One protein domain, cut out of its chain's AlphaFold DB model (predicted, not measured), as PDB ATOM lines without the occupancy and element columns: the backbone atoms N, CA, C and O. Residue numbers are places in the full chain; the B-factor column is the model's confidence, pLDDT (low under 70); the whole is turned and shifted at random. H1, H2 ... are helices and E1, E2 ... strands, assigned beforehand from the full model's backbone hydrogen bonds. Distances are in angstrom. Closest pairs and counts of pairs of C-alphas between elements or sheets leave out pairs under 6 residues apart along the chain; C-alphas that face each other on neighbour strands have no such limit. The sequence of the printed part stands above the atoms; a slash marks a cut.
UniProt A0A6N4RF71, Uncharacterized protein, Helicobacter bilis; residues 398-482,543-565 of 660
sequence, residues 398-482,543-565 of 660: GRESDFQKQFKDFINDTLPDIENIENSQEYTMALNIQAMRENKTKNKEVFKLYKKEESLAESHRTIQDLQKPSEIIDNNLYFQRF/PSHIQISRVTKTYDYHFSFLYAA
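AT A GLANCE: This is residues 398 to 482 and 543 to 565 of the 660 residues of an uncharacterized protein of Helicobacter bilis (UniProt A0A6N4RF71). A long, strongly twisted antiparallel sheet makes the backbone of the domain, with E1 in its middle part and the E5-E6 hairpin reaching out as an arm that ends in the turn near Asp 556. Helix H1 packs across the sheet near E2, E5 and E6, while the short helices H2 and H3 sit at the end of the sheet away from the hairpin's turn. The printed part has 108 residues with three named helices and six named strands, in the order H1 E1 H2 H3 E2 E3 E4 E5 E6, and its class is mixed, helices and strands. The sheet is branched, with the antiparallel pairs E1 and E2, E1 and E3, E1 and E5, and E5 and E6. The whole is only just compact, close to loose, with a radius of gyration of the C-alphas of 15.4 A, and elongated, with spans of 52 by 32 by 21 A.

IN THESE COORDINATES: E1 is residues 425 to 432, 21.5 A from first to last C-alpha, and C-alpha 425 is at (218.879, 426.998, 474.448). E2 is residues 447 to 451, 13.5 A long, and E3 is residues 460 to 462, 6.8 A long. E5, residues 543 to 554, is the longest strand at 30.6 A, and E6, residues 558 to 565, measures 21.9 A and ends with C-alpha 565 at (209.821, 422.065, 476.477). H1, residues 402 to 414, measures 18.1 A and begins with C-alpha 402 at (195.950, 419.787, 468.725). H2 is residues 433 to 437, 6.3 A long, and H3 is residues 443 to 446, 5.3 A long. E4, residues 480 to 482, is 7.1 A long.

HOW THE PARTS SIT: E1 has three neighbours, with E2 on one side of it and E3 and E5 on the other side. The pairing is staggered: E1 pairs with E5 over residues 425 to 428, with E2 over 427 to 431 and with E3 over 430 to 432. E1 and E2 are antiparallel, with N 428 and O 450 within hydrogen-bond range at 2.8 A. E1 and E3 are antiparallel, with N 431 and O 461 2.8 A apart. E1 and E5 are antiparallel at 150 degrees, with N 427 and O 546 2.8 A apart. E5 and E6 form a hairpin, antiparallel at 167 degrees, with N 549 and O 563 2.9 A apart. H1 is on the sheet at a height of 8.4 A and lies over E5, but only just, with 3 of its C-alphas falling on that strand; on the local plane their lines stand at 90 degrees, and H1 runs across the strands. H1 touches H3 with residues 410 to 414 alone, the closest C-alphas being those of Phe 410 and Lys 444 at 5.9 A. H3 also touches H2, where the C-alphas of Ala 435 and Val 446 are closest at 5.6 A. H2, with residues 433 to 436, and H3, with residues 443 to 446, only graze the sheet. H1 and H2 are apart. E4 pairs with no named strand; its closest C-alpha to H1 is that of Gln 480, 6.4 A from that of Phe 403. Every O i to N i+4 pair is within hydrogen-bond range in H1 and H2, and H3 is too short for such a pair.

THE WHOLE: The two C-alphas farthest apart, those of Arg 437 and Asp 556, are 52.8 A from each other. Residues 483 to 542 are cut out, and C-alphas 482 and 543 are 14.7 A apart across the cut. Of the links that are printed whole, E3 to E4 is long, with 17 residues. The mean pLDDT of the printed part is 78.2, and it is under 70 in residues 398 to 402, 467 to 476 and 553 to 560.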
ATOM      1  N   GLY A 398     200.391 417.685 477.350       62.16
ATOM      2  CA  GLY A 398     201.290 416.524 477.395       62.16
ATOM      3  C   GLY A 398     200.876 415.196 476.762       62.16
ATOM      4  O   GLY A 398     201.681 414.279 476.895       62.16
ATOM      5  N   ARG A 399     199.748 415.021 476.056       51.81
ATOM      6  CA  ARG A 399     199.500 413.811 475.223       51.81
ATOM      7  C   ARG A 399     198.365 414.035 474.213       51.81
ATOM      8  O   ARG A 399     197.273 414.400 474.621       51.81
ATOM      9  N   GLU A 400     198.655 413.807 472.926       50.00
ATOM     10  CA  GLU A 400     197.714 413.789 471.781       50.00
ATOM     11  C   GLU A 400     196.648 414.898 471.770       50.00
ATOM     12  O   GLU A 400     195.451 414.646 471.669       50.00
ATOM     13  N   SER A 401     197.088 416.152 471.846       55.41
ATOM     14  CA  SER A 401     196.228 417.318 471.642       55.41
ATOM     15  C   SER A 401     196.639 418.087 470.389       55.41
ATOM     16  O   SER A 401     197.808 418.069 469.985       55.41
ATOM     17  N   ASP A 402     195.690 418.824 469.803       64.94
ATOM     18  CA  ASP A 402     195.950 419.787 468.725       64.94
ATOM     19  C   ASP A 402     197.097 420.756 469.081       64.94
ATOM     20  O   ASP A 402     197.810 421.214 468.189       64.94
ATOM     21  N   PHE A 403     197.348 420.990 470.378       76.75
ATOM     22  CA  PHE A 403     198.477 421.776 470.870       76.75
ATOM     23  C   PHE A 403     199.837 421.255 470.395       76.75
ATOM     24  O   PHE A 403     200.619 422.048 469.888       76.75
ATOM     25  N   GLN A 404     200.170 419.965 470.550       76.88
ATOM     26  CA  GLN A 404     201.536 419.493 470.247       76.88
ATOM     27  C   GLN A 404     201.886 419.698 468.774       76.88
ATOM     28  O   GLN A 404     203.005 420.091 468.443       76.88
ATOM     29  N   LYS A 405     200.900 419.472 467.902       79.25
ATOM     30  CA  LYS A 405     201.019 419.728 466.471       79.25
ATOM     31  C   LYS A 405     201.136 421.226 466.191       79.25
ATOM     32  O   LYS A 405     202.107 421.632 465.568       79.25
ATOM     33  N   GLN A 406     200.222 422.046 466.716       79.75
ATOM     34  CA  GLN A 406     200.258 423.503 466.538       79.75
ATOM     35  C   GLN A 406     201.553 424.130 467.067       79.75
ATOM     36  O   GLN A 406     202.105 425.030 466.443       79.75
ATOM     37  N   PHE A 407     202.054 423.647 468.201       83.38
ATOM     38  CA  PHE A 407     203.290 424.112 468.809       83.38
ATOM     39  C   PHE A 407     204.499 423.692 467.980       83.38
ATOM     40  O   PHE A 407     205.337 424.533 467.685       83.38
ATOM     41  N   LYS A 408     204.567 422.434 467.525       83.75
ATOM     42  CA  LYS A 408     205.622 421.983 466.609       83.75
ATOM     43  C   LYS A 408     205.630 422.795 465.311       83.75
ATOM     44  O   LYS A 408     206.690 423.263 464.906       83.75
ATOM     45  N   ASP A 409     204.467 422.980 464.691       85.75
ATOM     46  CA  ASP A 409     204.323 423.751 463.454       85.75
ATOM     47  C   ASP A 409     204.745 425.213 463.677       85.75
ATOM     48  O   ASP A 409     205.515 425.761 462.894       85.75
ATOM     49  N   PHE A 410     204.337 425.821 464.796       87.81
ATOM     50  CA  PHE A 410     204.765 427.165 465.186       87.81
ATOM     51  C   PHE A 410     206.283 427.273 465.379       87.81
ATOM     52  O   PHE A 410     206.896 428.221 464.888       87.81
ATOM     53  N   ILE A 411     206.897 426.317 466.086       88.31
ATOM     54  CA  ILE A 411     208.345 426.284 466.302       88.31
ATOM     55  C   ILE A 411     209.080 426.205 464.958       88.31
ATOM     56  O   ILE A 411     209.987 427.000 464.729       88.31
ATOM     57  N   ASN A 412     208.654 425.312 464.061       85.69
ATOM     58  CA  ASN A 412     209.256 425.163 462.733       85.69
ATOM     59  C   ASN A 412     209.103 426.430 461.876       85.69
ATOM     60  O   ASN A 412     210.040 426.819 461.185       85.69
ATOM     61  N   ASP A 413     207.944 427.091 461.946       85.75
ATOM     62  CA  ASP A 413     207.677 428.324 461.198       85.75
ATOM     63  C   ASP A 413     208.477 429.528 461.736       85.75
ATOM     64  O   ASP A 413     208.762 430.464 460.989       85.75
ATOM     65  N   THR A 414     208.840 429.522 463.025       84.62
ATOM     66  CA  THR A 414     209.469 430.673 463.704       84.62
ATOM     67  C   THR A 414     210.984 430.512 463.882       84.62
ATOM     68  O   THR A 414     211.696 431.509 464.006       84.62
ATOM     69  N   LEU A 415     211.487 429.274 463.893       86.81
ATOM     70  CA  LEU A 415     212.901 428.927 464.055       86.81
ATOM     71  C   LEU A 415     213.369 428.036 462.888       86.81
ATOM     72  O   LEU A 415     213.512 426.825 463.062       86.81
ATOM     73  N   PRO A 416     213.647 428.609 461.703       79.94
ATOM     74  CA  PRO A 416     214.050 427.832 460.527       79.94
ATOM     75  C   PRO A 416     215.370 427.067 460.727       79.94
ATOM     76  O   PRO A 416     215.541 425.989 460.166       79.94
ATOM     77  N   ASP A 417     216.269 427.573 461.578       82.69
ATOM     78  CA  ASP A 417     217.576 426.962 461.867       82.69
ATOM     79  C   ASP A 417     217.574 426.078 463.128       82.69
ATOM     80  O   ASP A 417     218.626 425.829 463.723       82.69
ATOM     81  N   ILE A 418     216.404 425.611 463.581       84.12
ATOM     82  CA  ILE A 418     216.278 424.834 464.825       84.12
ATOM     83  C   ILE A 418     217.146 423.564 464.837       84.12
ATOM     84  O   ILE A 418     217.621 423.147 465.894       84.12
ATOM     85  N   GLU A 419     217.415 422.972 463.669       81.81
ATOM     86  CA  GLU A 419     218.272 421.790 463.529       81.81
ATOM     87  C   GLU A 419     219.727 422.044 463.962       81.81
ATOM     88  O   GLU A 419     220.400 421.114 464.407       81.81
ATOM     89  N   ASN A 420     220.195 423.295 463.943       84.38
ATOM     90  CA  ASN A 420     221.565 423.667 464.314       84.38
ATOM     91  C   ASN A 420     221.777 423.807 465.833       84.38
ATOM     92  O   ASN A 420     222.871 424.141 466.284       84.38
ATOM     93  N   ILE A 421     220.745 423.571 466.649       85.56
ATOM     94  CA  ILE A 421     220.856 423.632 468.108       85.56
ATOM     95  C   ILE A 421     221.613 422.395 468.613       85.56
ATOM     96  O   ILE A 421     221.108 421.267 468.569       85.56
ATOM     97  N   GLU A 422     222.836 422.606 469.101       80.38
ATOM     98  CA  GLU A 422     223.692 421.551 469.670       80.38
ATOM     99  C   GLU A 422     223.521 421.401 471.187       80.38
ATOM    100  O   GLU A 422     223.447 420.285 471.697       80.38
ATOM    101  N   ASN A 423     223.406 422.525 471.901       83.44
ATOM    102  CA  ASN A 423     223.246 422.594 473.354       83.44
ATOM    103  C   ASN A 423     221.858 423.116 473.733       83.44
ATOM    104  O   ASN A 423     221.129 423.640 472.897       83.44
ATOM    105  N   SER A 424     221.494 422.995 475.009       87.19
ATOM    106  CA  SER A 424     220.245 423.564 475.515       87.19
ATOM    107  C   SER A 424     220.199 425.083 475.312       87.19
ATOM    108  O   SER A 424     221.122 425.787 475.722       87.19
ATOM    109  N   GLN A 425     219.130 425.577 474.688       90.44
ATOM    110  CA  GLN A 425     218.879 426.998 474.448       90.44
ATOM    111  C   GLN A 425     217.524 427.408 475.026       90.44
ATOM    112  O   GLN A 425     216.544 426.661 474.960       90.44
ATOM    113  N   GLU A 426     217.477 428.612 475.586       91.81
ATOM    114  CA  GLU A 426     216.274 429.207 476.158       91.81
ATOM    115  C   GLU A 426     215.737 430.313 475.253       91.81
ATOM    116  O   GLU A 426     216.484 431.161 474.764       91.81
ATOM    117  N   TYR A 427     214.421 430.313 475.083       92.12
ATOM    118  CA  TYR A 427     213.687 431.260 474.267       92.12
ATOM    119  C   TYR A 427     212.572 431.915 475.075       92.12
ATOM    120  O   TYR A 427     211.857 431.268 475.850       92.12
ATOM    121  N   THR A 428     212.388 433.204 474.832       90.94
ATOM    122  CA  THR A 428     211.259 433.992 475.316       90.94
ATOM    123  C   THR A 428     210.308 434.236 474.155       90.94
ATOM    124  O   THR A 428     210.721 434.652 473.070       90.94
ATOM    125  N   MET A 429     209.019 433.976 474.379       90.44
ATOM    126  CA  MET A 429     207.993 434.338 473.408       90.44
ATOM    127  C   MET A 429     207.680 435.828 473.521       90.44
ATOM    128  O   MET A 429     207.560 436.374 474.621       90.44
ATOM    129  N   ALA A 430     207.511 436.477 472.376       89.62
ATOM    130  CA  ALA A 430     207.131 437.873 472.288       89.62
ATOM    131  C   ALA A 430     205.979 438.084 471.304       89.62
ATOM    132  O   ALA A 430     205.908 437.444 470.254       89.62
ATOM    133  N   LEU A 431     205.104 439.021 471.652       87.75
ATOM    134  CA  LEU A 431     204.033 439.539 470.823       87.75
ATOM    135  C   LEU A 431     204.577 440.628 469.891       87.75
ATOM    136  O   LEU A 431     205.184 441.595 470.351       87.75
ATOM    137  N   ASN A 432     204.314 440.503 468.594       87.56
ATOM    138  CA  ASN A 432     204.550 441.539 467.598       87.56
ATOM    139  C   ASN A 432     203.368 442.524 467.586       87.56
ATOM    140  O   ASN A 432     202.301 442.251 467.034       87.56
ATOM    141  N   ILE A 433     203.571 443.702 468.175       80.94
ATOM    142  CA  ILE A 433     202.534 444.735 468.320       80.94
ATOM    143  C   ILE A 433     202.128 445.292 466.954       80.94
ATOM    144  O   ILE A 433     200.964 445.626 466.737       80.94
ATOM    145  N   GLN A 434     203.074 445.386 466.019       80.94
ATOM    146  CA  GLN A 434     202.789 445.884 464.678       80.94
ATOM    147  C   GLN A 434     201.899 444.903 463.905       80.94
ATOM    148  O   GLN A 434     200.903 445.324 463.323       80.94
ATOM    149  N   ALA A 435     202.173 443.597 463.980       80.69
ATOM    150  CA  ALA A 435     201.302 442.576 463.391       80.69
ATOM    151  C   ALA A 435     199.890 442.591 464.006       80.69
ATOM    152  O   ALA A 435     198.896 442.401 463.300       80.69
ATOM    153  N   MET A 436     199.784 442.883 465.308       75.06
ATOM    154  CA  MET A 436     198.490 443.082 465.964       75.06
ATOM    155  C   MET A 436     197.744 444.306 465.428       75.06
ATOM    156  O   MET A 436     196.549 444.210 465.150       75.06
ATOM    157  N   ARG A 437     198.433 445.429 465.189       72.62
ATOM    158  CA  ARG A 437     197.835 446.604 464.524       72.62
ATOM    159  C   ARG A 437     197.391 446.303 463.091       72.62
ATOM    160  O   ARG A 437     196.388 446.838 462.645       72.62
ATOM    161  N   GLU A 438     198.100 445.422 462.391       74.62
ATOM    162  CA  GLU A 438     197.824 445.020 461.002       74.62
ATOM    163  C   GLU A 438     196.785 443.900 460.850       74.62
ATOM    164  O   GLU A 438     196.686 443.277 459.791       74.62
ATOM    165  N   ASN A 439     195.998 443.615 461.884       71.38
ATOM    166  CA  ASN A 439     194.915 442.642 461.778       71.38
ATOM    167  C   ASN A 439     195.340 441.189 461.465       71.38
ATOM    168  O   ASN A 439     194.545 440.403 460.955       71.38
ATOM    169  N   LYS A 440     196.575 440.795 461.814       77.12
ATOM    170  CA  LYS A 440     197.036 439.397 461.732       77.12
ATOM    171  C   LYS A 440     196.405 438.519 462.816       77.12
ATOM    172  O   LYS A 440     196.272 438.949 463.964       77.12
ATOM    173  N   THR A 441     196.036 437.291 462.452       72.31
ATOM    174  CA  THR A 441     195.258 436.370 463.307       72.31
ATOM    175  C   THR A 441     195.918 435.010 463.514       72.31
ATOM    176  O   THR A 441     195.461 434.228 464.343       72.31
ATOM    177  N   LYS A 442     197.000 434.697 462.792       80.00
ATOM    178  CA  LYS A 442     197.713 433.424 462.963       80.00
ATOM    179  C   LYS A 442     198.832 433.573 463.986       80.00
ATOM    180  O   LYS A 442     199.628 434.503 463.886       80.00
ATOM    181  N   ASN A 443     198.976 432.588 464.878       81.88
ATOM    182  CA  ASN A 443     200.023 432.575 465.912       81.88
ATOM    183  C   ASN A 443     201.423 432.879 465.355       81.88
ATOM    184  O   ASN A 443     202.140 433.680 465.935       81.88
ATOM    185  N   LYS A 444     201.794 432.328 464.194       83.50
ATOM    186  CA  LYS A 444     203.106 432.572 463.562       83.50
ATOM    187  C   LYS A 444     203.337 433.986 463.022       83.50
ATOM    188  O   LYS A 444     204.468 434.378 462.776       83.50
ATOM    189  N   GLU A 445     202.266 434.728 462.755       83.31
ATOM    190  CA  GLU A 445     202.340 436.107 462.257       83.31
ATOM    191  C   GLU A 445     202.444 437.099 463.422       83.31
ATOM    192  O   GLU A 445     202.956 438.206 463.262       83.31
ATOM    193  N   VAL A 446     201.941 436.691 464.589       85.38
ATOM    194  CA  VAL A 446     201.729 437.541 465.761       85.38
ATOM    195  C   VAL A 446     202.753 437.265 466.862       85.38
ATOM    196  O   VAL A 446     203.146 438.190 467.569       85.38
ATOM    197  N   PHE A 447     203.222 436.027 466.999       88.62
ATOM    198  CA  PHE A 447     204.217 435.633 467.989       88.62
ATOM    199  C   PHE A 447     205.563 435.333 467.339       88.62
ATOM    200  O   PHE A 447     205.640 434.777 466.245       88.62
ATOM    201  N   LYS A 448     206.633 435.667 468.058       89.81
ATOM    202  CA  LYS A 448     208.012 435.366 467.676       89.81
ATOM    203  C   LYS A 448     208.799 434.854 468.878       89.81
ATOM    204  O   LYS A 448     208.518 435.232 470.015       89.81
ATOM    205  N   LEU A 449     209.791 434.007 468.619       90.88
ATOM    206  CA  LEU A 449     210.751 433.554 469.618       90.88
ATOM    207  C   LEU A 449     212.035 434.372 469.532       90.88
ATOM    208  O   LEU A 449     212.576 434.563 468.446       90.88
ATOM    209  N   TYR A 450     212.498 434.827 470.689       91.06
ATOM    210  CA  TYR A 450     213.793 435.471 470.872       91.06
ATOM    211  C   TYR A 450     214.630 434.589 471.784       91.06
ATOM    212  O   TYR A 450     214.121 434.113 472.804       91.06
ATOM    213  N   LYS A 451     215.893 434.352 471.432       90.00
ATOM    214  CA  LYS A 451     216.823 433.705 472.363       90.00
ATOM    215  C   LYS A 451     216.999 434.584 473.596       90.00
ATOM    216  O   LYS A 451     216.857 435.803 473.523       90.00
ATOM    217  N   LYS A 452     217.328 433.974 474.730       83.50
ATOM    218  CA  LYS A 452     217.516 434.680 476.005       83.50
ATOM    219  C   LYS A 452     218.501 435.854 475.911       83.50
ATOM    220  O   LYS A 452     218.307 436.869 476.571       83.50
ATOM    221  N   GLU A 453     219.547 435.702 475.109       82.69
ATOM    222  CA  GLU A 453     220.595 436.694 474.870       82.69
ATOM    223  C   GLU A 453     220.266 437.727 473.776       82.69
ATOM    224  O   GLU A 453     221.002 438.700 473.615       82.69
ATOM    225  N   GLU A 454     219.185 437.541 473.016       86.62
ATOM    226  CA  GLU A 454     218.801 438.454 471.939       86.62
ATOM    227  C   GLU A 454     218.051 439.674 472.481       86.62
ATOM    228  O   GLU A 454     217.137 439.577 473.300       86.62
ATOM    229  N   SER A 455     218.401 440.853 471.967       87.12
ATOM    230  CA  SER A 455     217.643 442.071 472.239       87.12
ATOM    231  C   SER A 455     216.285 442.024 471.542       87.12
ATOM    232  O   SER A 455     216.203 441.783 470.333       87.12
ATOM    233  N   LEU A 456     215.226 442.329 472.288       88.88
ATOM    234  CA  LEU A 456     213.880 442.440 471.746       88.88
ATOM    235  C   LEU A 456     213.770 443.648 470.800       88.88
ATOM    236  O   LEU A 456     214.227 444.741 471.128       88.88
ATOM    237  N   ALA A 457     213.147 443.469 469.634       88.00
ATOM    238  CA  ALA A 457     212.866 444.588 468.736       88.00
ATOM    239  C   ALA A 457     211.832 445.548 469.353       88.00
ATOM    240  O   ALA A 457     210.896 445.097 470.009       88.00
ATOM    241  N   GLU A 458     211.932 446.852 469.072       84.88
ATOM    242  CA  GLU A 458     211.030 447.882 469.634       84.88
ATOM    243  C   GLU A 458     209.538 447.624 469.355       84.88
ATOM    244  O   GLU A 458     208.668 448.002 470.136       84.88
ATOM    245  N   SER A 459     209.228 446.960 468.238       85.12
ATOM    246  CA  SER A 459     207.864 446.587 467.849       85.12
ATOM    247  C   SER A 459     207.322 445.347 468.568       85.12
ATOM    248  O   SER A 459     206.191 444.937 468.300       85.12
ATOM    249  N   HIS A 460     208.109 444.729 469.449       88.88
ATOM    250  CA  HIS A 460     207.744 443.518 470.169       88.88
ATOM    251  C   HIS A 460     207.696 443.760 471.679       88.88
ATOM    252  O   HIS A 460     208.421 444.587 472.225       88.88
ATOM    253  N   ARG A 461     206.851 442.994 472.369       87.12
ATOM    254  CA  ARG A 461     206.828 442.894 473.836       87.12
ATOM    255  C   ARG A 461     206.866 441.439 474.240       87.12
ATOM    256  O   ARG A 461     206.203 440.624 473.603       87.12
ATOM    257  N   THR A 462     207.626 441.100 475.275       86.81
ATOM    258  CA  THR A 462     207.611 439.723 475.770       86.81
ATOM    259  C   THR A 462     206.211 439.378 476.265       86.81
ATOM    260  O   THR A 462     205.478 440.247 476.741       86.81
ATOM    261  N   ILE A 463     205.832 438.102 476.176       84.12
ATOM    262  CA  ILE A 463     204.551 437.653 476.724       84.12
ATOM    263  C   ILE A 463     204.487 437.917 478.230       84.12
ATOM    264  O   ILE A 463     203.404 438.189 478.724       84.12
ATOM    265  N   GLN A 464     205.610 437.903 478.955       76.38
ATOM    266  CA  GLN A 464     205.672 438.212 480.392       76.38
ATOM    267  C   GLN A 464     205.395 439.691 480.701       76.38
ATOM    268  O   GLN A 464     204.774 439.993 481.716       76.38
ATOM    269  N   ASP A 465     205.755 440.600 479.796       77.56
ATOM    270  CA  ASP A 465     205.591 442.045 479.999       77.56
ATOM    271  C   ASP A 465     204.225 442.580 479.569       77.56
ATOM    272  O   ASP A 465     203.920 443.752 479.803       77.56
ATOM    273  N   LEU A 466     203.391 441.754 478.929       74.38
ATOM    274  CA  LEU A 466     202.027 442.162 478.600       74.38
ATOM    275  C   LEU A 466     201.320 442.572 479.893       74.38
ATOM    276  O   LEU A 466     201.472 441.936 480.933       74.38
ATOM    277  N   GLN A 467     200.585 443.672 479.878       65.00
ATOM    278  CA  GLN A 467     199.879 444.126 481.085       65.00
ATOM    279  C   GLN A 467     198.376 444.035 480.917       65.00
ATOM    280  O   GLN A 467     197.656 443.862 481.901       65.00
ATOM    281  N   LYS A 468     197.909 444.103 479.670       64.56
ATOM    282  CA  LYS A 468     196.491 444.169 479.369       64.56
ATOM    283  C   LYS A 468     196.071 443.002 478.491       64.56
ATOM    284  O   LYS A 468     196.702 442.758 477.463       64.56
ATOM    285  N   PRO A 469     194.967 442.329 478.837       59.84
ATOM    286  CA  PRO A 469     194.366 441.308 477.996       59.84
ATOM    287  C   PRO A 469     194.112 441.824 476.581       59.84
ATOM    288  O   PRO A 469     194.390 441.086 475.645       59.84
ATOM    289  N   SER A 470     193.708 443.101 476.425       59.66
ATOM    290  CA  SER A 470     193.446 443.793 475.142       59.66
ATOM    291  C   SER A 470     194.597 443.763 474.143       59.66
ATOM    292  O   SER A 470     194.363 443.943 472.950       59.66
ATOM    293  N   GLU A 471     195.814 443.462 474.592       64.00
ATOM    294  CA  GLU A 471     196.973 443.276 473.723       64.00
ATOM    295  C   GLU A 471     196.918 441.948 472.935       64.00
ATOM    296  O   GLU A 471     197.661 441.806 471.970       64.00
ATOM    297  N   ILE A 472     196.034 440.998 473.283       65.19
ATOM    298  CA  ILE A 472     196.004 439.629 472.717       65.19
ATOM    299  C   ILE A 472     194.597 439.191 472.247       65.19
ATOM    300  O   ILE A 472     194.354 438.019 471.968       65.19
ATOM    301  N   ILE A 473     193.630 440.106 472.153       57.41
ATOM    302  CA  ILE A 473     192.213 439.725 471.982       57.41
ATOM    303  C   ILE A 473     191.857 439.601 470.506       57.41
ATOM    304  O   ILE A 473     191.453 440.574 469.875       57.41
ATOM    305  N   ASP A 474     192.011 438.385 469.976       53.31
ATOM    306  CA  ASP A 474     191.328 437.910 468.771       53.31
ATOM    307  C   ASP A 474     191.349 436.367 468.671       53.31
ATOM    308  O   ASP A 474     192.218 435.699 469.242       53.31
ATOM    309  N   ASN A 475     190.369 435.824 467.942       48.41
ATOM    310  CA  ASN A 475     190.035 434.414 467.719       48.41
ATOM    311  C   ASN A 475     191.262 433.494 467.600       48.41
ATOM    312  O   ASN A 475     191.817 433.315 466.518       48.41
ATOM    313  N   ASN A 476     191.595 432.817 468.700       56.09
ATOM    314  CA  ASN A 476     192.601 431.753 468.765       56.09
ATOM    315  C   ASN A 476     194.069 432.187 468.873       56.09
ATOM    316  O   ASN A 476     194.947 431.369 468.605       56.09
ATOM    317  N   LEU A 477     194.360 433.402 469.357       73.00
ATOM    318  CA  LEU A 477     195.714 433.785 469.805       73.00
ATOM    319  C   LEU A 477     196.085 433.144 471.155       73.00
ATOM    320  O   LEU A 477     196.515 433.790 472.107       73.00
ATOM    321  N   TYR A 478     195.887 431.835 471.235       77.94
ATOM    322  CA  TYR A 478     196.253 430.975 472.340       77.94
ATOM    323  C   TYR A 478     196.751 429.652 471.775       77.94
ATOM    324  O   TYR A 478     196.518 429.308 470.616       77.94
ATOM    325  N   PHE A 479     197.438 428.894 472.613       79.56
ATOM    326  CA  PHE A 479     197.893 427.558 472.254       79.56
ATOM    327  C   PHE A 479     197.048 426.472 472.920       79.56
ATOM    328  O   PHE A 479     196.877 425.392 472.364       79.56
ATOM    329  N   GLN A 480     196.491 426.766 474.096       81.62
ATOM    330  CA  GLN A 480     195.571 425.878 474.798       81.62
ATOM    331  C   GLN A 480     194.460 426.679 475.487       81.62
ATOM    332  O   GLN A 480     194.661 427.836 475.862       81.62
ATOM    333  N   ARG A 481     193.297 426.045 475.674       81.81
ATOM    334  CA  ARG A 481     192.133 426.594 476.387       81.81
ATOM    335  C   ARG A 481     191.610 425.596 477.423       81.81
ATOM    336  O   ARG A 481     191.733 424.382 477.228       81.81
ATOM    337  N   PHE A 482     191.049 426.106 478.515       84.50
ATOM    338  CA  PHE A 482     190.268 425.353 479.492       84.50
ATOM    339  C   PHE A 482     188.878 425.976 479.644       84.50
ATOM    340  O   PHE A 482     188.765 427.149 480.002       84.50
ATOM    341  N   PRO A 543     202.450 430.065 475.685       86.25
ATOM    342  CA  PRO A 543     203.827 429.823 476.097       86.25
ATOM    343  C   PRO A 543     204.566 431.150 476.294       86.25
ATOM    344  O   PRO A 543     204.564 431.996 475.407       86.25
ATOM    345  N   SER A 544     205.204 431.344 477.444       87.81
ATOM    346  CA  SER A 544     206.009 432.542 477.713       87.81
ATOM    347  C   SER A 544     207.504 432.227 477.695       87.81
ATOM    348  O   SER A 544     208.297 433.024 477.193       87.81
ATOM    349  N   HIS A 545     207.876 431.028 478.154       89.31
ATOM    350  CA  HIS A 545     209.256 430.557 478.189       89.31
ATOM    351  C   HIS A 545     209.377 429.131 477.644       89.31
ATOM    352  O   HIS A 545     208.638 428.230 478.059       89.31
ATOM    353  N   ILE A 546     210.312 428.926 476.716       89.62
ATOM    354  CA  ILE A 546     210.512 427.662 476.002       89.62
ATOM    355  C   ILE A 546     211.995 427.297 476.050       89.62
ATOM    356  O   ILE A 546     212.854 428.123 475.766       89.62
ATOM    357  N   GLN A 547     212.296 426.044 476.373       89.81
ATOM    358  CA  GLN A 547     213.643 425.489 476.315       89.81
ATOM    359  C   GLN A 547     213.709 424.466 475.184       89.81
ATOM    360  O   GLN A 547     212.892 423.549 475.138       89.81
ATOM    361  N   ILE A 548     214.693 424.582 474.298       89.25
ATOM    362  CA  ILE A 548     214.934 423.615 473.225       89.25
ATOM    363  C   ILE A 548     216.286 422.966 473.477       89.25
ATOM    364  O   ILE A 548     217.288 423.648 473.658       89.25
ATOM    365  N   SER A 549     216.314 421.638 473.550       87.94
ATOM    366  CA  SER A 549     217.533 420.878 473.833       87.94
ATOM    367  C   SER A 549     217.664 419.700 472.886       87.94
ATOM    368  O   SER A 549     216.690 418.994 472.615       87.94
ATOM    369  N   ARG A 550     218.885 419.451 472.414       84.38
ATOM    370  CA  ARG A 550     219.215 418.229 471.688       84.38
ATOM    371  C   ARG A 550     219.432 417.100 472.685       84.38
ATOM    372  O   ARG A 550     220.283 417.186 473.565       84.38
ATOM    373  N   VAL A 551     218.644 416.041 472.550       78.94
ATOM    374  CA  VAL A 551     218.757 414.841 473.375       78.94
ATOM    375  C   VAL A 551     219.336 413.731 472.516       78.94
ATOM    376  O   VAL A 551     218.736 413.305 471.529       78.94
ATOM    377  N   THR A 552     220.506 413.249 472.915       71.88
ATOM    378  CA  THR A 552     221.133 412.073 472.316       71.88
ATOM    379  C   THR A 552     220.868 410.880 473.219       71.88
ATOM    380  O   THR A 552     221.325 410.852 474.361       71.88
ATOM    381  N   LYS A 553     220.108 409.897 472.727       64.88
ATOM    382  CA  LYS A 553     219.942 408.615 473.420       64.88
ATOM    383  C   LYS A 553     220.835 407.574 472.764       64.88
ATOM    384  O   LYS A 553     220.764 407.353 471.558       64.88
ATOM    385  N   THR A 554     221.650 406.923 473.580       54.28
ATOM    386  CA  THR A 554     222.474 405.779 473.193       54.28
ATOM    387  C   THR A 554     221.802 404.501 473.688       54.28
ATOM    388  O   THR A 554     222.002 404.092 474.828       54.28
ATOM    389  N   TYR A 555     220.961 403.904 472.846       58.72
ATOM    390  CA  TYR A 555     220.729 402.452 472.869       58.72
ATOM    391  C   TYR A 555     221.485 401.848 471.672       58.72
ATOM    392  O   TYR A 555     222.304 402.554 471.088       58.72
ATOM    393  N   ASP A 556     221.222 400.596 471.280       51.56
ATOM    394  CA  ASP A 556     221.880 399.886 470.158       51.56
ATOM    395  C   ASP A 556     221.896 400.642 468.801       51.56
ATOM    396  O   ASP A 556     222.519 400.195 467.843       51.56
ATOM    397  N   TYR A 557     221.254 401.814 468.722       52.25
ATOM    398  CA  TYR A 557     221.329 402.791 467.640       52.25
ATOM    399  C   TYR A 557     221.491 404.217 468.202       52.25
ATOM    400  O   TYR A 557     220.826 404.601 469.171       52.25
ATOM    401  N   HIS A 558     222.334 405.031 467.556       55.62
ATOM    402  CA  HIS A 558     222.489 406.453 467.874       55.62
ATOM    403  C   HIS A 558     221.343 407.269 467.266       55.62
ATOM    404  O   HIS A 558     221.333 407.528 466.064       55.62
ATOM    405  N   PHE A 559     220.408 407.723 468.103       59.84
ATOM    406  CA  PHE A 559     219.389 408.689 467.699       59.84
ATOM    407  C   PHE A 559     219.577 410.003 468.460       59.84
ATOM    408  O   PHE A 559     219.635 410.033 469.692       59.84
ATOM    409  N   SER A 560     219.661 411.099 467.706       67.56
ATOM    410  CA  SER A 560     219.674 412.464 468.225       67.56
ATOM    411  C   SER A 560     218.397 413.157 467.767       67.56
ATOM    412  O   SER A 560     218.114 413.190 466.570       67.56
ATOM    413  N   PHE A 561     217.612 413.679 468.705       76.31
ATOM    414  CA  PHE A 561     216.394 414.427 468.399       76.31
ATOM    415  C   PHE A 561     216.326 415.712 469.218       76.31
ATOM    416  O   PHE A 561     216.902 415.816 470.302       76.31
ATOM    417  N   LEU A 562     215.621 416.704 468.683       81.81
ATOM    418  CA  LEU A 562     215.362 417.958 469.376       81.81
ATOM    419  C   LEU A 562     214.098 417.829 470.216       81.81
ATOM    420  O   LEU A 562     213.068 417.334 469.758       81.81
ATOM    421  N   TYR A 563     214.199 418.281 471.458       82.75
ATOM    422  CA  TYR A 563     213.107 418.318 472.410       82.75
ATOM    423  C   TYR A 563     212.833 419.769 472.796       82.75
ATOM    424  O   TYR A 563     213.704 420.442 473.349       82.75
ATOM    425  N   ALA A 564     211.627 420.245 472.491       82.00
ATOM    426  CA  ALA A 564     211.138 421.550 472.918       82.00
ATOM    427  C   ALA A 564     210.223 421.378 474.137       82.00
ATOM    428  O   ALA A 564     209.212 420.676 474.075       82.00
ATOM    429  N   ALA A 565     210.575 422.035 475.236       81.69
ATOM    430  CA  ALA A 565     209.821 422.065 476.477       81.69
ATOM    431  C   ALA A 565     209.249 423.466 476.700       81.69
ATOM    432  O   ALA A 565     209.997 424.439 476.780       81.69
TER     433      ALA A 565